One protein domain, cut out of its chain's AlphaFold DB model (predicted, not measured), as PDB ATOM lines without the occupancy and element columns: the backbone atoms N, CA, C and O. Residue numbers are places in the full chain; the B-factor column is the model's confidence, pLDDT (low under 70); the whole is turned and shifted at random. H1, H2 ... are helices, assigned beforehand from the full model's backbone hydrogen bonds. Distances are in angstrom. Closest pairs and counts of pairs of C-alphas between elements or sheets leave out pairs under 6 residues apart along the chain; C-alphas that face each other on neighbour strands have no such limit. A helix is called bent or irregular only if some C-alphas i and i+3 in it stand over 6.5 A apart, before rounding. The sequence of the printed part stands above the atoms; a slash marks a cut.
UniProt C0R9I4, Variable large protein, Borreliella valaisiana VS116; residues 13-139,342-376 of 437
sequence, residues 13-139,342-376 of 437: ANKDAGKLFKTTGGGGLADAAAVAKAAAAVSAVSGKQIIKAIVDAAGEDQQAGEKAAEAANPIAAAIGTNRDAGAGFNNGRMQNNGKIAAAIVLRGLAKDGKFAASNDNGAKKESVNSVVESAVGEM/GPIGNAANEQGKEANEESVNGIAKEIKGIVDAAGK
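AT A GLANCE: This is residues 13 to 139 and 342 to 376 of the 437 residues of the protein "Variable large protein" of Borreliella valaisiana VS116 (UniProt C0R9I4). A knot of crossed helices is built round H5, which runs through the core and is touched by the six other helices. H2 and H6 lie side by side and cross H5 on one side; H4 packs beside H5, H3 crosses it, and the long H7 runs past H4, H5 and H3 to one end of the longest axis. The 162 printed residues include seven named helices, H1 to H7 in order along the chain, and no named strand; the class is all helix. The whole is compact, with a radius of gyration of the C-alphas of 13.9 A, yet elongated, spanning 49 by 30 by 27 A.

IN THESE COORDINATES: H1, residues 13 to 21, begins with C-alpha 13 at (191.644, 241.741, 156.888); it is irregular, with C-alphas 13 and 16 7.7 A apart. H2 is residues 32 to 43, 16.2 A long, and H3 is residues 47 to 59, 18.4 A. H4 is the short residues 74 to 79. H5, residues 97 to 109, is 18.1 A long and begins with C-alpha 97 at (192.591, 244.125, 148.053). H6, residues 125 to 139, measures 21.5 A. H7, residues 357 to 374, measures 25.7 A and ends with C-alpha 374 at (193.397, 251.390, 124.348).

HOW THE PARTS SIT: H5 is the hub. The two residues named with each pair of helices that touch are those of its closest C-alphas, and the distance is between these C-alphas. H4 touches H5 at Pro 74 and Ala 103, 4.3 A, the same way at a shallow tilt of 32 degrees, only just short of steep. H1 touches residues 97 to 100 of H5 alone, at Asn 14 and Asn 97, 7.2 A. Residues 38 to 42 of H2 alone touch H5, about perpendicular at 75 degrees, at Ala 41 and Asn 97, 4.6 A. H6 touches H2 at Val 131 and Ala 39, 5.3 A, the same way at a shallow tilt of 11 degrees. H3 touches H5 about perpendicular at 78 degrees, at Ile 50 and Gly 98, 5.0 A. H7 touches H3 at Lys 368 and Val 55, 4.8 A, a steep tilt of 67 degrees, opposite ways. H1 and H7 are apart. Every O i to N i+4 pair is within hydrogen-bond range in H2 to H7; in H1 0 of 5 are, against 5 of 6 O i to N i+3 pairs.

THE WHOLE: The C-alphas of Gly 26 and Lys 376, the two farthest apart, are 49.2 A from each other. Residues 140 to 341 are not printed, and C-alphas 139 and 342 are 21.3 A apart across this cut. The links H3 to H4, H4 to H5 and H5 to H6 are long. Residues 115 to 116 pair with 347 to 348, parallel. Mean pLDDT of the printed part is 83.0; residues 26 to 27, 119 to 126, 342 to 349 and 374 to 376 are under 70.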
ATOM      1  N   ALA A  13     191.640 243.156 156.523       87.38
ATOM      2  CA  ALA A  13     191.644 241.741 156.888       87.38
ATOM      3  C   ALA A  13     192.752 240.930 156.188       87.38
ATOM      4  O   ALA A  13     193.119 239.859 156.682       87.38
ATOM      5  N   ASN A  14     193.287 241.436 155.072       91.38
ATOM      6  CA  ASN A  14     194.310 240.803 154.242       91.38
ATOM      7  C   ASN A  14     195.678 241.500 154.318       91.38
ATOM      8  O   ASN A  14     196.613 241.091 153.633       91.38
ATOM      9  N   LYS A  15     195.841 242.497 155.197       92.81
ATOM     10  CA  LYS A  15     197.097 243.249 155.374       92.81
ATOM     11  C   LYS A  15     198.323 242.368 155.625       92.81
ATOM     12  O   LYS A  15     199.434 242.726 155.246       92.81
ATOM     13  N   ASP A  16     198.126 241.202 156.236       92.69
ATOM     14  CA  ASP A  16     199.192 240.242 156.525       92.69
ATOM     15  C   ASP A  16     199.809 239.615 155.263       92.69
ATOM     16  O   ASP A  16     200.880 239.022 155.359       92.69
ATOM     17  N   ALA A  17     199.221 239.824 154.079       92.38
ATOM     18  CA  ALA A  17     199.882 239.554 152.802       92.38
ATOM     19  C   ALA A  17     201.227 240.301 152.669       92.38
ATOM     20  O   ALA A  17     202.150 239.789 152.040       92.38
ATOM     21  N   GLY A  18     201.380 241.462 153.325       93.81
ATOM     22  CA  GLY A  18     202.632 242.229 153.361       93.81
ATOM     23  C   GLY A  18     203.824 241.445 153.920       93.81
ATOM     24  O   GLY A  18     204.962 241.681 153.523       93.81
ATOM     25  N   LYS A  19     203.576 240.417 154.744       92.44
ATOM     26  CA  LYS A  19     204.631 239.546 155.285       92.44
ATOM     27  C   LYS A  19     205.410 238.812 154.181       92.44
ATOM     28  O   LYS A  19     206.580 238.491 154.381       92.44
ATOM     29  N   LEU A  20     204.796 238.588 153.011       90.81
ATOM     30  CA  LEU A  20     205.442 237.973 151.842       90.81
ATOM     31  C   LEU A  20     206.548 238.847 151.235       90.81
ATOM     32  O   LEU A  20     207.403 238.336 150.517       90.81
ATOM     33  N   PHE A  21     206.554 240.151 151.516       92.75
ATOM     34  CA  PHE A  21     207.501 241.118 150.952       92.75
ATOM     35  C   PHE A  21     208.780 241.261 151.790       92.75
ATOM     36  O   PHE A  21     209.659 242.051 151.453       92.75
ATOM     37  N   LYS A  22     208.916 240.463 152.858       91.19
ATOM     38  CA  LYS A  22     210.101 240.410 153.722       91.19
ATOM     39  C   LYS A  22     211.391 240.218 152.918       91.19
ATOM     40  O   LYS A  22     211.470 239.335 152.067       91.19
ATOM     41  N   THR A  23     212.441 240.951 153.281       89.31
ATOM     42  CA  THR A  23     213.787 240.822 152.683       89.31
ATOM     43  C   THR A  23     214.899 240.600 153.715       89.31
ATOM     44  O   THR A  23     216.039 240.331 153.347       89.31
ATOM     45  N   THR A  24     214.607 240.680 155.022       85.19
ATOM     46  CA  THR A  24     215.617 240.459 156.079       85.19
ATOM     47  C   THR A  24     215.876 238.975 156.339       85.19
ATOM     48  O   THR A  24     214.942 238.173 156.405       85.19
ATOM     49  N   GLY A  25     217.146 238.622 156.561       71.19
ATOM     50  CA  GLY A  25     217.563 237.304 157.056       71.19
ATOM     51  C   GLY A  25     217.251 237.113 158.538       71.19
ATOM     52  O   GLY A  25     217.398 238.043 159.325       71.19
ATOM     53  N   GLY A  26     216.840 235.904 158.929       64.56
ATOM     54  CA  GLY A  26     216.471 235.586 160.315       64.56
ATOM     55  C   GLY A  26     215.034 235.985 160.696       64.56
ATOM     56  O   GLY A  26     214.379 236.792 160.032       64.56
ATOM     57  N   GLY A  27     214.503 235.362 161.755       63.88
ATOM     58  CA  GLY A  27     213.083 235.432 162.141       63.88
ATOM     59  C   GLY A  27     212.158 234.613 161.223       63.88
ATOM     60  O   GLY A  27     212.550 234.239 160.118       63.88
ATOM     61  N   GLY A  28     210.919 234.345 161.655       72.00
ATOM     62  CA  GLY A  28     209.952 233.568 160.862       72.00
ATOM     63  C   GLY A  28     209.685 234.199 159.490       72.00
ATOM     64  O   GLY A  28     209.551 235.423 159.392       72.00
ATOM     65  N   LEU A  29     209.677 233.396 158.420       79.38
ATOM     66  CA  LEU A  29     209.206 233.839 157.100       79.38
ATOM     67  C   LEU A  29     207.669 233.877 157.103       79.38
ATOM     68  O   LEU A  29     207.035 233.426 158.062       79.38
ATOM     69  N   ALA A  30     207.063 234.410 156.039       81.88
ATOM     70  CA  ALA A  30     205.610 234.424 155.915       81.88
ATOM     71  C   ALA A  30     205.047 232.997 156.035       81.88
ATOM     72  O   ALA A  30     205.532 232.063 155.394       81.88
ATOM     73  N   ASP A  31     204.054 232.823 156.899       83.00
ATOM     74  CA  ASP A  31     203.429 231.534 157.171       83.00
ATOM     75  C   ASP A  31     202.263 231.252 156.204       83.00
ATOM     76  O   ASP A  31     201.960 232.024 155.294       83.00
ATOM     77  N   ALA A  32     201.576 230.122 156.407       82.19
ATOM     78  CA  ALA A  32     200.411 229.764 155.594       82.19
ATOM     79  C   ALA A  32     199.287 230.804 155.690       82.19
ATOM     80  O   ALA A  32     198.542 230.989 154.729       82.19
ATOM     81  N   ALA A  33     199.155 231.474 156.837       85.44
ATOM     82  CA  ALA A  33     198.116 232.467 157.044       85.44
ATOM     83  C   ALA A  33     198.389 233.711 156.194       85.44
ATOM     84  O   ALA A  33     197.475 234.198 155.535       85.44
ATOM     85  N   ALA A  34     199.639 234.177 156.132       88.50
ATOM     86  CA  ALA A  34     200.042 235.279 155.260       88.50
ATOM     87  C   ALA A  34     199.784 234.974 153.775       88.50
ATOM     88  O   ALA A  34     199.224 235.808 153.062       88.50
ATOM     89  N   VAL A  35     200.111 233.758 153.323       86.50
ATOM     90  CA  VAL A  35     199.793 233.314 151.956       86.50
ATOM     91  C   VAL A  35     198.281 233.284 151.722       86.50
ATOM     92  O   VAL A  35     197.806 233.794 150.712       86.50
ATOM     93  N   ALA A  36     197.502 232.744 152.665       86.69
ATOM     94  CA  ALA A  36     196.045 232.709 152.558       86.69
ATOM     95  C   ALA A  36     195.432 234.118 152.499       86.69
ATOM     96  O   ALA A  36     194.447 234.324 151.796       86.69
ATOM     97  N   LYS A  37     196.024 235.107 153.182       89.69
ATOM     98  CA  LYS A  37     195.618 236.517 153.063       89.69
ATOM     99  C   LYS A  37     195.924 237.105 151.693       89.69
ATOM    100  O   LYS A  37     195.093 237.834 151.161       89.69
ATOM    101  N   ALA A  38     197.068 236.769 151.105       90.38
ATOM    102  CA  ALA A  38     197.388 237.167 149.738       90.38
ATOM    103  C   ALA A  38     196.411 236.537 148.730       90.38
ATOM    104  O   ALA A  38     195.857 237.245 147.893       90.38
ATOM    105  N   ALA A  39     196.112 235.243 148.881       86.69
ATOM    106  CA  ALA A  39     195.110 234.543 148.076       86.69
ATOM    107  C   ALA A  39     193.714 235.165 148.211       86.69
ATOM    108  O   ALA A  39     193.036 235.381 147.211       86.69
ATOM    109  N   ALA A  40     193.298 235.490 149.438       85.62
ATOM    110  CA  ALA A  40     192.017 236.131 149.711       85.62
ATOM    111  C   ALA A  40     191.936 237.558 149.149       85.62
ATOM    112  O   ALA A  40     190.866 237.977 148.721       85.62
ATOM    113  N   ALA A  41     193.041 238.310 149.138       88.25
ATOM    114  CA  ALA A  41     193.076 239.622 148.499       88.25
ATOM    115  C   ALA A  41     192.907 239.503 146.982       88.25
ATOM    116  O   ALA A  41     192.092 240.218 146.410       88.25
ATOM    117  N   VAL A  42     193.629 238.572 146.349       86.81
ATOM    118  CA  VAL A  42     193.550 238.332 144.901       86.81
ATOM    119  C   VAL A  42     192.162 237.842 144.486       86.81
ATOM    120  O   VAL A  42     191.602 238.370 143.535       86.81
ATOM    121  N   SER A  43     191.563 236.895 145.212       85.69
ATOM    122  CA  SER A  43     190.236 236.360 144.868       85.69
ATOM    123  C   SER A  43     189.079 237.328 145.140       85.69
ATOM    124  O   SER A  43     187.976 237.128 144.628       85.69
ATOM    125  N   ALA A  44     189.312 238.377 145.933       84.81
ATOM    126  CA  ALA A  44     188.331 239.416 146.232       84.81
ATOM    127  C   ALA A  44     188.284 240.539 145.184       84.81
ATOM    128  O   ALA A  44     187.481 241.461 145.336       84.81
ATOM    129  N   VAL A  45     189.141 240.502 144.160       81.50
ATOM    130  CA  VAL A  45     189.200 241.527 143.114       81.50
ATOM    131  C   VAL A  45     189.182 240.915 141.724       81.50
ATOM    132  O   VAL A  45     189.640 239.803 141.498       81.50
ATOM    133  N   SER A  46     188.663 241.681 140.776       82.50
ATOM    134  CA  SER A  46     188.748 241.376 139.350       82.50
ATOM    135  C   SER A  46     190.053 241.896 138.747       82.50
ATOM    136  O   SER A  46     190.637 242.868 139.238       82.50
ATOM    137  N   GLY A  47     190.458 241.356 137.595       80.38
ATOM    138  CA  GLY A  47     191.611 241.881 136.849       80.38
ATOM    139  C   GLY A  47     191.518 243.370 136.519       80.38
ATOM    140  O   GLY A  47     192.524 244.073 136.521       80.38
ATOM    141  N   LYS A  48     190.294 243.871 136.322       81.06
ATOM    142  CA  LYS A  48     189.976 245.284 136.084       81.06
ATOM    143  C   LYS A  48     190.472 246.145 137.247       81.06
ATOM    144  O   LYS A  48     191.117 247.166 137.039       81.06
ATOM    145  N   GLN A  49     190.195 245.703 138.473       85.25
ATOM    146  CA  GLN A  49     190.579 246.391 139.705       85.25
ATOM    147  C   GLN A  49     192.084 246.285 139.974       85.25
ATOM    148  O   GLN A  49     192.684 247.265 140.407       85.25
ATOM    149  N   ILE A  50     192.709 245.140 139.670       87.81
ATOM    150  CA  ILE A  50     194.171 244.979 139.766       87.81
ATOM    151  C   ILE A  50     194.869 245.969 138.825       87.81
ATOM    152  O   ILE A  50     195.750 246.715 139.246       87.81
ATOM    153  N   ILE A  51     194.438 246.025 137.563       85.88
ATOM    154  CA  ILE A  51     195.032 246.907 136.553       85.88
ATOM    155  C   ILE A  51     194.775 248.363 136.902       85.88
ATOM    156  O   ILE A  51     195.701 249.162 136.842       85.88
ATOM    157  N   LYS A  52     193.564 248.710 137.351       85.88
ATOM    158  CA  LYS A  52     193.261 250.058 137.842       85.88
ATOM    159  C   LYS A  52     194.190 250.472 138.981       85.88
ATOM    160  O   LYS A  52     194.734 251.566 138.925       85.88
ATOM    161  N   ALA A  53     194.437 249.595 139.953       90.12
ATOM    162  CA  ALA A  53     195.360 249.876 141.049       90.12
ATOM    163  C   ALA A  53     196.815 250.061 140.576       90.12
ATOM    164  O   ALA A  53     197.515 250.921 141.106       90.12
ATOM    165  N   ILE A  54     197.268 249.302 139.570       91.19
ATOM    166  CA  ILE A  54     198.589 249.494 138.945       91.19
ATOM    167  C   ILE A  54     198.652 250.840 138.207       91.19
ATOM    168  O   ILE A  54     199.619 251.581 138.362       91.19
ATOM    169  N   VAL A  55     197.622 251.156 137.417       88.38
ATOM    170  CA  VAL A  55     197.513 252.391 136.626       88.38
ATOM    171  C   VAL A  55     197.493 253.624 137.524       88.38
ATOM    172  O   VAL A  55     198.191 254.595 137.234       88.38
ATOM    173  N   ASP A  56     196.722 253.574 138.610       89.69
ATOM    174  CA  ASP A  56     196.650 254.645 139.600       89.69
ATOM    175  C   ASP A  56     198.022 254.845 140.253       89.69
ATOM    176  O   ASP A  56     198.564 255.945 140.194       89.69
ATOM    177  N   ALA A  57     198.651 253.769 140.742       91.62
ATOM    178  CA  ALA A  57     199.981 253.825 141.351       91.62
ATOM    179  C   ALA A  57     201.057 254.373 140.394       91.62
ATOM    180  O   ALA A  57     201.937 255.128 140.802       91.62
ATOM    181  N   ALA A  58     200.981 254.025 139.106       89.25
ATOM    182  CA  ALA A  58     201.902 254.522 138.086       89.25
ATOM    183  C   ALA A  58     201.775 256.037 137.846       89.25
ATOM    184  O   ALA A  58     202.727 256.653 137.361       89.25
ATOM    185  N   GLY A  59     200.616 256.625 138.165       86.44
ATOM    186  CA  GLY A  59     200.365 258.065 138.122       86.44
ATOM    187  C   GLY A  59     200.616 258.802 139.443       86.44
ATOM    188  O   GLY A  59     200.520 260.026 139.452       86.44
ATOM    189  N   GLU A  60     200.914 258.091 140.533       87.56
ATOM    190  CA  GLU A  60     201.223 258.679 141.839       87.56
ATOM    191  C   GLU A  60     202.705 259.072 141.968       87.56
ATOM    192  O   GLU A  60     203.597 258.455 141.379       87.56
ATOM    193  N   ASP A  61     202.965 260.072 142.812       77.25
ATOM    194  CA  ASP A  61     204.304 260.379 143.317       77.25
ATOM    195  C   ASP A  61     204.728 259.346 144.390       77.25
ATOM    196  O   ASP A  61     203.897 258.626 144.937       77.25
ATOM    197  N   GLN A  62     206.016 259.292 144.755       83.06
ATOM    198  CA  GLN A  62     206.563 258.364 145.776       83.06
ATOM    199  C   GLN A  62     206.520 256.881 145.360       83.06
ATOM    200  O   GLN A  62     205.987 256.013 146.047       83.06
ATOM    201  N   GLN A  63     207.141 256.591 144.220       89.75
ATOM    202  CA  GLN A  63     207.304 255.241 143.669       89.75
ATOM    203  C   GLN A  63     208.582 254.530 144.156       89.75
ATOM    204  O   GLN A  63     208.894 253.446 143.677       89.75
ATOM    205  N   ALA A  64     209.339 255.131 145.080       93.88
ATOM    206  CA  ALA A  64     210.527 254.503 145.651       93.88
ATOM    207  C   ALA A  64     210.138 253.280 146.496       93.88
ATOM    208  O   ALA A  64     209.054 253.233 147.081       93.88
ATOM    209  N   GLY A  65     211.024 252.287 146.554       94.31
ATOM    210  CA  GLY A  65     210.794 251.086 147.347       94.31
ATOM    211  C   GLY A  65     210.671 251.375 148.837       94.31
ATOM    212  O   GLY A  65     211.484 252.103 149.400       94.31
ATOM    213  N   GLU A  66     209.664 250.779 149.473       94.69
ATOM    214  CA  GLU A  66     209.360 250.969 150.893       94.69
ATOM    215  C   GLU A  66     209.050 249.638 151.573       94.69
ATOM    216  O   GLU A  66     208.549 248.701 150.948       94.69
ATOM    217  N   LYS A  67     209.298 249.549 152.884       94.25
ATOM    218  CA  LYS A  67     208.888 248.366 153.658       94.25
ATOM    219  C   LYS A  67     207.377 248.180 153.578       94.25
ATOM    220  O   LYS A  67     206.633 249.156 153.538       94.25
ATOM    221  N   ALA A  68     206.892 246.948 153.694       92.88
ATOM    222  CA  ALA A  68     205.463 246.640 153.648       92.88
ATOM    223  C   ALA A  68     204.637 247.463 154.658       92.88
ATOM    224  O   ALA A  68     203.536 247.911 154.351       92.88
ATOM    225  N   ALA A  69     205.164 247.724 155.855       93.19
ATOM    226  CA  ALA A  69     204.469 248.553 156.842       93.19
ATOM    227  C   ALA A  69     204.407 250.049 156.482       93.19
ATOM    228  O   ALA A  69     203.587 250.754 157.062       93.19
ATOM    229  N   GLU A  70     205.255 250.527 155.571       93.50
ATOM    230  CA  GLU A  70     205.477 251.945 155.251       93.50
ATOM    231  C   GLU A  70     204.968 252.306 153.838       93.50
ATOM    232  O   GLU A  70     204.497 253.424 153.630       93.50
ATOM    233  N   ALA A  71     204.935 251.342 152.911       93.75
ATOM    234  CA  ALA A  71     204.577 251.524 151.506       93.75
ATOM    235  C   ALA A  71     203.222 252.213 151.287       93.75
ATOM    236  O   ALA A  71     202.180 251.718 151.715       93.75
ATOM    237  N   ALA A  72     203.221 253.348 150.589       92.25
ATOM    238  CA  ALA A  72     202.009 254.129 150.337       92.25
ATOM    239  C   ALA A  72     201.178 253.607 149.153       92.25
ATOM    240  O   ALA A  72     199.969 253.833 149.110       92.25
ATOM    241  N   ASN A  73     201.819 252.900 148.222       93.56
ATOM    242  CA  ASN A  73     201.209 252.441 146.981       93.56
ATOM    243  C   ASN A  73     201.764 251.072 146.536       93.56
ATOM    244  O   ASN A  73     202.791 250.610 147.051       93.56
ATOM    245  N   PRO A  74     201.085 250.404 145.583       95.56
ATOM    246  CA  PRO A  74     201.496 249.103 145.062       95.56
ATOM    247  C   PRO A  74     202.925 249.032 144.528       95.56
ATOM    248  O   PRO A  74     203.571 248.004 144.706       95.56
ATOM    249  N   ILE A  75     203.418 250.097 143.893       95.81
ATOM    250  CA  ILE A  75     204.762 250.149 143.304       95.81
ATOM    251  C   ILE A  75     205.821 250.146 144.407       95.81
ATOM    252  O   ILE A  75     206.703 249.288 144.402       95.81
ATOM    253  N   ALA A  76     205.682 251.030 145.397       95.81
ATOM    254  CA  ALA A  76     206.586 251.118 146.539       95.81
ATOM    255  C   ALA A  76     206.664 249.786 147.303       95.81
ATOM    256  O   ALA A  76     207.754 249.300 147.613       95.81
ATOM    257  N   ALA A  77     205.512 249.143 147.533       95.62
ATOM    258  CA  ALA A  77     205.442 247.818 148.147       95.62
ATOM    259  C   ALA A  77     206.102 246.737 147.277       95.62
ATOM    260  O   ALA A  77     206.825 245.880 147.782       95.62
ATOM    261  N   ALA A  78     205.855 246.768 145.965       94.69
ATOM    262  CA  ALA A  78     206.399 245.801 145.025       94.69
ATOM    263  C   ALA A  78     207.910 245.923 144.843       94.69
ATOM    264  O   ALA A  78     208.554 244.908 144.613       94.69
ATOM    265  N   ILE A  79     208.501 247.107 144.966       94.31
ATOM    266  CA  ILE A  79     209.962 247.272 144.987       94.31
ATOM    267  C   ILE A  79     210.497 246.809 146.342       94.31
ATOM    268  O   ILE A  79     211.392 245.962 146.400       94.31
ATOM    269  N   GLY A  80     209.860 247.234 147.433       93.69
ATOM    270  CA  GLY A  80     210.308 246.929 148.786       93.69
ATOM    271  C   GLY A  80     211.619 247.639 149.132       93.69
ATOM    272  O   GLY A  80     212.179 248.372 148.325       93.69
ATOM    273  N   THR A  81     212.151 247.377 150.320       91.38
ATOM    274  CA  THR A  81     213.522 247.771 150.665       91.38
ATOM    275  C   THR A  81     214.325 246.565 151.099       91.38
ATOM    276  O   THR A  81     213.790 245.568 151.597       91.38
ATOM    277  N   ASN A  82     215.641 246.700 151.051       83.25
ATOM    278  CA  ASN A  82     216.535 245.874 151.839       83.25
ATOM    279  C   ASN A  82     216.169 245.946 153.331       83.25
ATOM    280  O   ASN A  82     215.827 247.003 153.862       83.25
ATOM    281  N   ARG A  83     216.284 244.805 154.021       84.69
ATOM    282  CA  ARG A  83     216.034 244.670 155.466       84.69
ATOM    283  C   ARG A  83     214.595 244.997 155.903       84.69
ATOM    284  O   ARG A  83     214.375 245.513 156.999       84.69
ATOM    285  N   ASP A  84     213.606 244.659 155.081       88.31
ATOM    286  CA  ASP A  84     212.216 244.599 155.533       88.31
ATOM    287  C   ASP A  84     212.031 243.375 156.439       88.31
ATOM    288  O   ASP A  84     212.329 242.239 156.047       88.31
ATOM    289  N   ALA A  85     211.582 243.604 157.673       86.81
ATOM    290  CA  ALA A  85     211.340 242.563 158.665       86.81
ATOM    291  C   ALA A  85     210.117 241.685 158.336       86.81
ATOM    292  O   ALA A  85     209.939 240.641 158.964       86.81
ATOM    293  N   GLY A  86     209.306 242.064 157.341       81.88
ATOM    294  CA  GLY A  86     208.135 241.304 156.919       81.88
ATOM    295  C   GLY A  86     206.919 241.584 157.784       81.88
ATOM    296  O   GLY A  86     206.232 240.654 158.197       81.88
ATOM    297  N   ALA A  87     206.668 242.851 158.108       88.12
ATOM    298  CA  ALA A  87     205.409 243.243 158.730       88.12
ATOM    299  C   ALA A  87     204.253 243.169 157.712       88.12
ATOM    300  O   ALA A  87     204.461 243.200 156.502       88.12
ATOM    301  N   GLY A  88     203.012 243.092 158.198       91.12
ATOM    302  CA  GLY A  88     201.847 243.323 157.339       91.12
ATOM    303  C   GLY A  88     201.764 244.783 156.872       91.12
ATOM    304  O   GLY A  88     202.421 245.665 157.430       91.12
ATOM    305  N   PHE A  89     200.896 245.048 155.894       93.75
ATOM    306  CA  PHE A  89     200.541 246.378 155.384       93.75
ATOM    307  C   PHE A  89     199.803 247.223 156.442       93.75
ATOM    308  O   PHE A  89     198.591 247.424 156.388       93.75
ATOM    309  N   ASN A  90     200.511 247.670 157.477       87.62
ATOM    310  CA  ASN A  90     199.908 248.231 158.690       87.62
ATOM    311  C   ASN A  90     199.559 249.725 158.610       87.62
ATOM    312  O   ASN A  90     198.798 250.195 159.451       87.62
ATOM    313  N   ASN A  91     200.043 250.457 157.605       82.62
ATOM    314  CA  ASN A  91     199.791 251.896 157.444       82.62
ATOM    315  C   ASN A  91     198.386 252.270 156.930       82.62
ATOM    316  O   ASN A  91     198.127 253.448 156.690       82.62
ATOM    317  N   GLY A  92     197.497 251.303 156.688       84.75
ATOM    318  CA  GLY A  92     196.155 251.541 156.142       84.75
ATOM    319  C   GLY A  92     196.118 251.847 154.638       84.75
ATOM    320  O   GLY A  92     195.189 251.422 153.961       84.75
ATOM    321  N   ARG A  93     197.147 252.499 154.081       87.06
ATOM    322  CA  ARG A  93     197.216 252.905 152.661       87.06
ATOM    323  C   ARG A  93     197.230 251.725 151.691       87.06
ATOM    324  O   ARG A  93     196.661 251.803 150.609       87.06
ATOM    325  N   MET A  94     197.835 250.615 152.107       90.88
ATOM    326  CA  MET A  94     197.872 249.366 151.341       90.88
ATOM    327  C   MET A  94     196.768 248.375 151.733       90.88
ATOM    328  O   MET A  94     196.715 247.278 151.192       90.88
ATOM    329  N   GLN A  95     195.858 248.731 152.646       89.81
ATOM    330  CA  GLN A  95     194.769 247.857 153.106       89.81
ATOM    331  C   GLN A  95     193.570 247.885 152.148       89.81
ATOM    332  O   GLN A  95     192.425 248.053 152.551       89.81
ATOM    333  N   ASN A  96     193.838 247.702 150.858       88.19
ATOM    334  CA  ASN A  96     192.843 247.530 149.807       88.19
ATOM    335  C   ASN A  96     193.229 246.295 148.987       88.19
ATOM    336  O   ASN A  96     194.380 246.177 148.563       88.19
ATOM    337  N   ASN A  97     192.289 245.379 148.748       88.69
ATOM    338  CA  ASN A  97     192.591 244.125 148.053       88.69
ATOM    339  C   ASN A  97     193.158 244.345 146.638       88.69
ATOM    340  O   ASN A  97     194.057 243.614 146.230       88.69
ATOM    341  N   GLY A  98     192.723 245.396 145.935       90.56
ATOM    342  CA  GLY A  98     193.257 245.777 144.627       90.56
ATOM    343  C   GLY A  98     194.705 246.253 144.713       90.56
ATOM    344  O   GLY A  98     195.531 245.820 143.916       90.56
ATOM    345  N   LYS A  99     195.047 247.061 145.731       92.88
ATOM    346  CA  LYS A  99     196.436 247.499 145.972       92.88
ATOM    347  C   LYS A  99     197.348 246.336 146.361       92.88
ATOM    348  O   LYS A  99     198.463 246.240 145.854       92.88
ATOM    349  N   ILE A 100     196.873 245.437 147.226       93.12
ATOM    350  CA  ILE A 100     197.614 244.235 147.638       93.12
ATOM    351  C   ILE A 100     197.864 243.332 146.425       93.12
ATOM    352  O   ILE A 100     199.004 242.949 146.176       93.12
ATOM    353  N   ALA A 101     196.823 243.029 145.644       92.44
ATOM    354  CA  ALA A 101     196.938 242.213 144.439       92.44
ATOM    355  C   ALA A 101     197.860 242.863 143.391       92.44
ATOM    356  O   ALA A 101     198.716 242.181 142.834       92.44
ATOM    357  N   ALA A 102     197.761 244.180 143.182       93.00
ATOM    358  CA  ALA A 102     198.661 244.928 142.305       93.00
ATOM    359  C   ALA A 102     200.127 244.834 142.753       93.00
ATOM    360  O   ALA A 102     200.994 244.561 141.927       93.00
ATOM    361  N   ALA A 103     200.413 244.987 144.051       94.81
ATOM    362  CA  ALA A 103     201.772 244.840 144.576       94.81
ATOM    363  C   ALA A 103     202.316 243.418 144.368       94.81
ATOM    364  O   ALA A 103     203.482 243.243 144.014       94.81
ATOM    365  N   ILE A 104     201.468 242.399 144.553       91.88
ATOM    366  CA  ILE A 104     201.817 240.992 144.321       91.88
ATOM    367  C   ILE A 104     202.144 240.754 142.841       91.88
ATOM    368  O   ILE A 104     203.174 240.159 142.527       91.88
ATOM    369  N   VAL A 105     201.304 241.239 141.924       89.94
ATOM    370  CA  VAL A 105     201.555 241.127 140.481       89.94
ATOM    371  C   VAL A 105     202.860 241.820 140.116       89.94
ATOM    372  O   VAL A 105     203.747 241.187 139.551       89.94
ATOM    373  N   LEU A 106     203.008 243.097 140.470       90.75
ATOM    374  CA  LEU A 106     204.188 243.885 140.122       90.75
ATOM    375  C   LEU A 106     205.473 243.215 140.621       90.75
ATOM    376  O   LEU A 106     206.413 243.040 139.850       90.75
ATOM    377  N   ARG A 107     205.493 242.755 141.876       90.38
ATOM    378  CA  ARG A 107     206.638 242.039 142.455       90.38
ATOM    379  C   ARG A 107     206.892 240.698 141.773       90.38
ATOM    380  O   ARG A 107     208.045 240.339 141.573       90.38
ATOM    381  N   GLY A 108     205.848 239.949 141.429       85.06
ATOM    382  CA  GLY A 108     205.981 238.637 140.797       85.06
ATOM    383  C   GLY A 108     206.430 238.682 139.334       85.06
ATOM    384  O   GLY A 108     207.022 237.708 138.868       85.06
ATOM    385  N   LEU A 109     206.153 239.789 138.636       80.50
ATOM    386  CA  LEU A 109     206.548 240.038 137.247       80.50
ATOM    387  C   LEU A 109     207.911 240.733 137.122       80.50
ATOM    388  O   LEU A 109     208.612 240.529 136.132       80.50
ATOM    389  N   ALA A 110     208.275 241.570 138.094       83.88
ATOM    390  CA  ALA A 110     209.473 242.392 138.018       83.88
ATOM    391  C   ALA A 110     210.771 241.589 138.156       83.88
ATOM    392  O   ALA A 110     210.878 240.601 138.892       83.88
ATOM    393  N   LYS A 111     211.815 242.084 137.490       81.44
ATOM    394  CA  LYS A 111     213.184 241.596 137.624       81.44
ATOM    395  C   LYS A 111     213.592 241.602 139.095       81.44
ATOM    396  O   LYS A 111     213.336 242.552 139.826       81.44
ATOM    397  N   ASP A 112     214.250 240.521 139.511       82.94
ATOM    398  CA  ASP A 112     214.711 240.276 140.885       82.94
ATOM    399  C   ASP A 112     213.622 240.134 141.955       82.94
ATOM    400  O   ASP A 112     213.941 239.745 143.081       82.94
ATOM    401  N   GLY A 113     212.355 240.336 141.597       85.12
ATOM    402  CA  GLY A 113     211.244 240.229 142.512       85.12
ATOM    403  C   GLY A 113     211.075 238.822 143.072       85.12
ATOM    404  O   GLY A 113     210.852 237.853 142.342       85.12
ATOM    405  N   LYS A 114     211.214 238.699 144.395       86.00
ATOM    406  CA  LYS A 114     211.015 237.436 145.115       86.00
ATOM    407  C   LYS A 114     210.220 237.646 146.388       86.00
ATOM    408  O   LYS A 114     210.416 238.651 147.083       86.00
ATOM    409  N   PHE A 115     209.378 236.668 146.696       87.81
ATOM    410  CA  PHE A 115     208.601 236.618 147.929       87.81
ATOM    411  C   PHE A 115     209.288 235.739 148.977       87.81
ATOM    412  O   PHE A 115     209.965 234.762 148.648       87.81
ATOM    413  N   ALA A 116     209.089 236.085 150.244       86.75
ATOM    414  CA  ALA A 116     209.515 235.300 151.394       86.75
ATOM    415  C   ALA A 116     208.363 234.419 151.880       86.75
ATOM    416  O   ALA A 116     207.335 234.950 152.298       86.75
ATOM    417  N   ALA A 117     208.534 233.099 151.906       81.81
ATOM    418  CA  ALA A 117     207.549 232.193 152.497       81.81
ATOM    419  C   ALA A 117     208.229 230.994 153.169       81.81
ATOM    420  O   ALA A 117     209.158 230.406 152.618       81.81
ATOM    421  N   SER A 118     207.763 230.630 154.367       73.25
ATOM    422  CA  SER A 118     208.261 229.473 155.124       73.25
ATOM    423  C   SER A 118     207.853 228.189 154.418       73.25
ATOM    424  O   SER A 118     206.671 227.991 154.139       73.25
ATOM    425  N   ASN A 119     208.798 227.286 154.173       64.94
ATOM    426  CA  ASN A 119     208.518 226.023 153.506       64.94
ATOM    427  C   ASN A 119     208.305 224.891 154.524       64.94
ATOM    428  O   ASN A 119     209.167 224.034 154.699       64.94
ATOM    429  N   ASP A 120     207.143 224.857 155.180       57.09
ATOM    430  CA  ASP A 120     206.731 223.638 155.888       57.09
ATOM    431  C   ASP A 120     206.189 222.644 154.845       57.09
ATOM    432  O   ASP A 120     205.108 222.850 154.289       57.09
ATOM    433  N   ASN A 121     206.962 221.593 154.553       52.53
ATOM    434  CA  ASN A 121     206.620 220.457 153.679       52.53
ATOM    435  C   ASN A 121     206.309 220.745 152.190       52.53
ATOM    436  O   ASN A 121     205.650 219.932 151.548       52.53
ATOM    437  N   GLY A 122     206.801 221.838 151.595       51.97
ATOM    438  CA  GLY A 122     206.754 222.002 150.129       51.97
ATOM    439  C   GLY A 122     205.360 222.245 149.536       51.97
ATOM    440  O   GLY A 122     205.132 221.895 148.389       51.97
ATOM    441  N   ALA A 123     204.425 222.792 150.322       52.94
ATOM    442  CA  ALA A 123     203.083 223.180 149.865       52.94
ATOM    443  C   ALA A 123     202.880 224.711 149.801       52.94
ATOM    444  O   ALA A 123     201.824 225.181 149.372       52.94
ATOM    445  N   LYS A 124     203.854 225.507 150.277       59.50
ATOM    446  CA  LYS A 124     203.710 226.968 150.453       59.50
ATOM    447  C   LYS A 124     204.431 227.818 149.395       59.50
ATOM    448  O   LYS A 124     204.081 228.978 149.204       59.50
ATOM    449  N   LYS A 125     205.396 227.249 148.663       57.09
ATOM    450  CA  LYS A 125     206.025 227.901 147.499       57.09
ATOM    451  C   LYS A 125     205.074 227.885 146.303       57.09
ATOM    452  O   LYS A 125     204.895 228.888 145.619       57.09
ATOM    453  N   GLU A 126     204.434 226.745 146.097       60.88
ATOM    454  CA  GLU A 126     203.424 226.475 145.082       60.88
ATOM    455  C   GLU A 126     202.200 227.358 145.309       60.88
ATOM    456  O   GLU A 126     201.633 227.863 144.348       60.88
ATOM    457  N   SER A 127     201.831 227.621 146.567       70.38
ATOM    458  CA  SER A 127     200.707 228.502 146.874       70.38
ATOM    459  C   SER A 127     201.025 229.979 146.659       70.38
ATOM    460  O   SER A 127     200.163 230.680 146.148       70.38
ATOM    461  N   VAL A 128     202.243 230.467 146.932       75.38
ATOM    462  CA  VAL A 128     202.619 231.842 146.540       75.38
ATOM    463  C   VAL A 128     202.632 231.990 145.021       75.38
ATOM    464  O   VAL A 128     202.008 232.917 144.510       75.38
ATOM    465  N   ASN A 129     203.258 231.058 144.294       76.62
ATOM    466  CA  ASN A 129     203.235 231.081 142.829       76.62
ATOM    467  C   ASN A 129     201.792 231.038 142.307       76.62
ATOM    468  O   ASN A 129     201.437 231.845 141.459       76.62
ATOM    469  N   SER A 130     200.940 230.178 142.876       77.94
ATOM    470  CA  SER A 130     199.521 230.079 142.523       77.94
ATOM    471  C   SER A 130     198.753 231.375 142.798       77.94
ATOM    472  O   SER A 130     197.904 231.753 141.996       77.94
ATOM    473  N   VAL A 131     199.065 232.103 143.877       81.06
ATOM    474  CA  VAL A 131     198.476 233.427 144.143       81.06
ATOM    475  C   VAL A 131     198.871 234.429 143.060       81.06
ATOM    476  O   VAL A 131     198.008 235.155 142.566       81.06
ATOM    477  N   VAL A 132     200.147 234.461 142.657       80.06
ATOM    478  CA  VAL A 132     200.586 235.354 141.573       80.06
ATOM    479  C   VAL A 132     199.971 234.938 140.237       80.06
ATOM    480  O   VAL A 132     199.467 235.787 139.508       80.06
ATOM    481  N   GLU A 133     199.948 233.643 139.928       79.44
ATOM    482  CA  GLU A 133     199.320 233.097 138.721       79.44
ATOM    483  C   GLU A 133     197.823 233.405 138.673       79.44
ATOM    484  O   GLU A 133     197.326 233.796 137.622       79.44
ATOM    485  N   SER A 134     197.118 233.308 139.802       77.25
ATOM    486  CA  SER A 134     195.708 233.682 139.903       77.25
ATOM    487  C   SER A 134     195.507 235.173 139.633       77.25
ATOM    488  O   SER A 134     194.588 235.534 138.906       77.25
ATOM    489  N   ALA A 135     196.367 236.042 140.172       77.12
ATOM    490  CA  ALA A 135     196.264 237.484 139.957       77.12
ATOM    491  C   ALA A 135     196.534 237.870 138.492       77.12
ATOM    492  O   ALA A 135     195.811 238.682 137.913       77.12
ATOM    493  N   VAL A 136     197.538 237.247 137.869       76.50
ATOM    494  CA  VAL A 136     197.823 237.408 136.435       76.50
ATOM    495  C   VAL A 136     196.689 236.819 135.586       76.50
ATOM    496  O   VAL A 136     196.293 237.426 134.591       76.50
ATOM    497  N   GLY A 137     196.106 235.688 135.990       75.31
ATOM    498  CA  GLY A 137     194.932 235.089 135.349       75.31
ATOM    499  C   GLY A 137     193.728 236.033 135.344       75.31
ATOM    500  O   GLY A 137     193.121 236.250 134.302       75.31
ATOM    501  N   GLU A 138     193.446 236.701 136.460       75.94
ATOM    502  CA  GLU A 138     192.379 237.706 136.535       75.94
ATOM    503  C   GLU A 138     192.632 238.897 135.591       75.94
ATOM    504  O   GLU A 138     191.728 239.329 134.867       75.94
ATOM    505  N   MET A 139     193.868 239.416 135.541       73.69
ATOM    506  CA  MET A 139     194.262 240.460 134.578       73.69
ATOM    507  C   MET A 139     194.049 240.014 133.130       73.69
ATOM    508  O   MET A 139     193.638 240.817 132.289       73.69
ATOM    509  N   GLY A 342     213.224 229.662 137.287       51.16
ATOM    510  CA  GLY A 342     212.138 229.574 138.271       51.16
ATOM    511  C   GLY A 342     210.821 230.290 137.908       51.16
ATOM    512  O   GLY A 342     210.799 231.118 136.999       51.16
ATOM    513  N   PRO A 343     209.725 229.938 138.610       58.78
ATOM    514  CA  PRO A 343     208.354 230.359 138.296       58.78
ATOM    515  C   PRO A 343     208.085 231.846 138.584       58.78
ATOM    516  O   PRO A 343     208.809 232.481 139.356       58.78
ATOM    517  N   ILE A 344     207.010 232.379 137.987       60.56
ATOM    518  CA  ILE A 344     206.418 233.677 138.354       60.56
ATOM    519  C   ILE A 344     206.124 233.681 139.852       60.56
ATOM    520  O   ILE A 344     205.576 232.716 140.377       60.56
ATOM    521  N   GLY A 345     206.480 234.770 140.535       57.47
ATOM    522  CA  GLY A 345     206.290 234.849 141.981       57.47
ATOM    523  C   GLY A 345     207.294 234.033 142.788       57.47
ATOM    524  O   GLY A 345     206.996 233.695 143.928       57.47
ATOM    525  N   ASN A 346     208.470 233.748 142.211       69.06
ATOM    526  CA  ASN A 346     209.546 232.955 142.799       69.06
ATOM    527  C   ASN A 346     209.689 233.170 144.317       69.06
ATOM    528  O   ASN A 346     210.339 234.115 144.776       69.06
ATOM    529  N   ALA A 347     209.080 232.266 145.082       66.31
ATOM    530  CA  ALA A 347     209.227 232.203 146.522       66.31
ATOM    531  C   ALA A 347     210.425 231.311 146.865       66.31
ATOM    532  O   ALA A 347     210.545 230.177 146.384       66.31
ATOM    533  N   ALA A 348     211.329 231.832 147.690       60.75
ATOM    534  CA  ALA A 348     212.424 231.059 148.263       60.75
ATOM    535  C   ALA A 348     212.024 230.563 149.661       60.75
ATOM    536  O   ALA A 348     211.284 231.250 150.362       60.75
ATOM    537  N   ASN A 349     212.565 229.417 150.101       67.69
ATOM    538  CA  ASN A 349     212.522 229.001 151.516       67.69
ATOM    539  C   ASN A 349     213.504 229.827 152.372       67.69
ATOM    540  O   ASN A 349     214.222 229.318 153.229       67.69
ATOM    541  N   GLU A 350     213.623 231.101 152.038       72.44
ATOM    542  CA  GLU A 350     214.599 232.046 152.541       72.44
ATOM    543  C   GLU A 350     213.955 233.433 152.497       72.44
ATOM    544  O   GLU A 350     212.755 233.586 152.241       72.44
ATOM    545  N   GLN A 351     214.748 234.463 152.766       77.81
ATOM    546  CA  GLN A 351     214.276 235.830 152.609       77.81
ATOM    547  C   GLN A 351     213.840 236.076 151.161       77.81
ATOM    548  O   GLN A 351     214.423 235.543 150.214       77.81
ATOM    549  N   GLY A 352     212.835 236.928 150.991       83.50
ATOM    550  CA  GLY A 352     212.549 237.516 149.696       83.50
ATOM    551  C   GLY A 352     213.687 238.448 149.283       83.50
ATOM    552  O   GLY A 352     214.612 238.737 150.043       83.50
ATOM    553  N   LYS A 353     213.605 238.951 148.058       86.81
ATOM    554  CA  LYS A 353     214.563 239.905 147.500       86.81
ATOM    555  C   LYS A 353     213.784 241.067 146.924       86.81
ATOM    556  O   LYS A 353     212.822 240.804 146.201       86.81
ATOM    557  N   GLU A 354     214.200 242.292 147.254       87.81
ATOM    558  CA  GLU A 354     213.663 243.512 146.647       87.81
ATOM    559  C   GLU A 354     213.654 243.402 145.118       87.81
ATOM    560  O   GLU A 354     214.562 242.821 144.514       87.81
ATOM    561  N   ALA A 355     212.587 243.900 144.500       87.94
ATOM    562  CA  ALA A 355     212.493 243.915 143.054       87.94
ATOM    563  C   ALA A 355     213.309 245.084 142.518       87.94
ATOM    564  O   ALA A 355     213.473 246.109 143.177       87.94
ATOM    565  N   ASN A 356     213.809 244.935 141.300       87.88
ATOM    566  CA  ASN A 356     214.490 246.013 140.615       87.88
ATOM    567  C   ASN A 356     213.511 247.176 140.373       87.88
ATOM    568  O   ASN A 356     212.475 247.003 139.730       87.88
ATOM    569  N   GLU A 357     213.863 248.356 140.882       90.69
ATOM    570  CA  GLU A 357     213.030 249.560 140.825       90.69
ATOM    571  C   GLU A 357     212.647 249.956 139.396       90.69
ATOM    572  O   GLU A 357     211.471 250.182 139.114       90.69
ATOM    573  N   GLU A 358     213.614 249.981 138.475       88.44
ATOM    574  CA  GLU A 358     213.369 250.310 137.066       88.44
ATOM    575  C   GLU A 358     212.393 249.324 136.414       88.44
ATOM    576  O   GLU A 358     211.530 249.732 135.644       88.44
ATOM    577  N   SER A 359     212.485 248.038 136.760       86.06
ATOM    578  CA  SER A 359     211.585 246.998 136.263       86.06
ATOM    579  C   SER A 359     210.160 247.174 136.789       86.06
ATOM    580  O   SER A 359     209.224 247.171 135.991       86.06
ATOM    581  N   VAL A 360     209.970 247.390 138.098       89.81
ATOM    582  CA  VAL A 360     208.627 247.613 138.670       89.81
ATOM    583  C   VAL A 360     207.997 248.884 138.095       89.81
ATOM    584  O   VAL A 360     206.861 248.849 137.618       89.81
ATOM    585  N   ASN A 361     208.745 249.990 138.103       87.56
ATOM    586  CA  ASN A 361     208.286 251.272 137.573       87.56
ATOM    587  C   ASN A 361     207.996 251.194 136.074       87.56
ATOM    588  O   ASN A 361     206.994 251.743 135.620       87.56
ATOM    589  N   GLY A 362     208.848 250.498 135.320       85.88
ATOM    590  CA  GLY A 362     208.660 250.222 133.902       85.88
ATOM    591  C   GLY A 362     207.357 249.473 133.658       85.88
ATOM    592  O   GLY A 362     206.469 250.009 133.010       85.88
ATOM    593  N   ILE A 363     207.175 248.290 134.253       86.12
ATOM    594  CA  ILE A 363     205.951 247.485 134.082       86.12
ATOM    595  C   ILE A 363     204.697 248.309 134.395       86.12
ATOM    596  O   ILE A 363     203.749 248.304 133.610       86.12
ATOM    597  N   ALA A 364     204.689 249.045 135.509       87.62
ATOM    598  CA  ALA A 364     203.529 249.833 135.912       87.62
ATOM    599  C   ALA A 364     203.213 250.972 134.922       87.62
ATOM    600  O   ALA A 364     202.057 251.146 134.523       87.62
ATOM    601  N   LYS A 365     204.234 251.719 134.479       88.12
ATOM    602  CA  LYS A 365     204.082 252.816 133.507       88.12
ATOM    603  C   LYS A 365     203.669 252.315 132.128       88.12
ATOM    604  O   LYS A 365     202.823 252.937 131.496       88.12
ATOM    605  N   GLU A 366     204.197 251.178 131.691       85.94
ATOM    606  CA  GLU A 366     203.851 250.588 130.396       85.94
ATOM    607  C   GLU A 366     202.429 250.007 130.392       85.94
ATOM    608  O   GLU A 366     201.690 250.205 129.428       85.94
ATOM    609  N   ILE A 367     201.980 249.381 131.492       85.44
ATOM    610  CA  ILE A 367     200.569 248.990 131.661       85.44
ATOM    611  C   ILE A 367     199.668 250.225 131.572       85.44
ATOM    612  O   ILE A 367     198.667 250.205 130.854       85.44
ATOM    613  N   LYS A 368     200.038 251.320 132.249       85.88
ATOM    614  CA  LYS A 368     199.319 252.595 132.151       85.88
ATOM    615  C   LYS A 368     199.287 253.137 130.722       85.88
ATOM    616  O   LYS A 368     198.215 253.521 130.261       85.88
ATOM    617  N   GLY A 369     200.410 253.121 130.008       82.56
ATOM    618  CA  GLY A 369     200.489 253.541 128.607       82.56
ATOM    619  C   GLY A 369     199.549 252.744 127.699       82.56
ATOM    620  O   GLY A 369     198.788 253.337 126.933       82.56
ATOM    621  N   ILE A 370     199.525 251.412 127.841       81.56
ATOM    622  CA  ILE A 370     198.608 250.532 127.098       81.56
ATOM    623  C   ILE A 370     197.150 250.869 127.423       81.56
ATOM    624  O   ILE A 370     196.345 251.033 126.509       81.56
ATOM    625  N   VAL A 371     196.805 250.986 128.708       80.31
ATOM    626  CA  VAL A 371     195.435 251.280 129.160       80.31
ATOM    627  C   VAL A 371     194.966 252.644 128.651       80.31
ATOM    628  O   VAL A 371     193.840 252.764 128.170       80.31
ATOM    629  N   ASP A 372     195.816 253.666 128.712       80.12
ATOM    630  CA  ASP A 372     195.491 255.013 128.243       80.12
ATOM    631  C   ASP A 372     195.358 255.077 126.714       80.12
ATOM    632  O   ASP A 372     194.534 255.838 126.194       80.12
ATOM    633  N   ALA A 373     196.146 254.283 125.985       75.31
ATOM    634  CA  ALA A 373     196.070 254.171 124.532       75.31
ATOM    635  C   ALA A 373     194.809 253.408 124.084       75.31
ATOM    636  O   ALA A 373     194.034 253.924 123.275       75.31
ATOM    637  N   ALA A 374     194.552 252.232 124.664       68.38
ATOM    638  CA  ALA A 374     193.397 251.390 124.348       68.38
ATOM    639  C   ALA A 374     192.071 251.987 124.857       68.38
ATOM    640  O   ALA A 374     191.047 251.938 124.183       68.38
ATOM    641  N   GLY A 375     192.079 252.645 126.019       57.44
ATOM    642  CA  GLY A 375     190.914 253.293 126.626       57.44
ATOM    643  C   GLY A 375     190.352 254.483 125.844       57.44
ATOM    644  O   GLY A 375     189.273 254.976 126.160       57.44
ATOM    645  N   LYS A 376     191.057 254.945 124.809       52.50
ATOM    646  CA  LYS A 376     190.541 255.928 123.851       52.50
ATOM    647  C   LYS A 376     189.837 255.281 122.640       52.50
ATOM    648  O   LYS A 376     189.349 256.038 121.800       52.50
TER     649      LYS A 376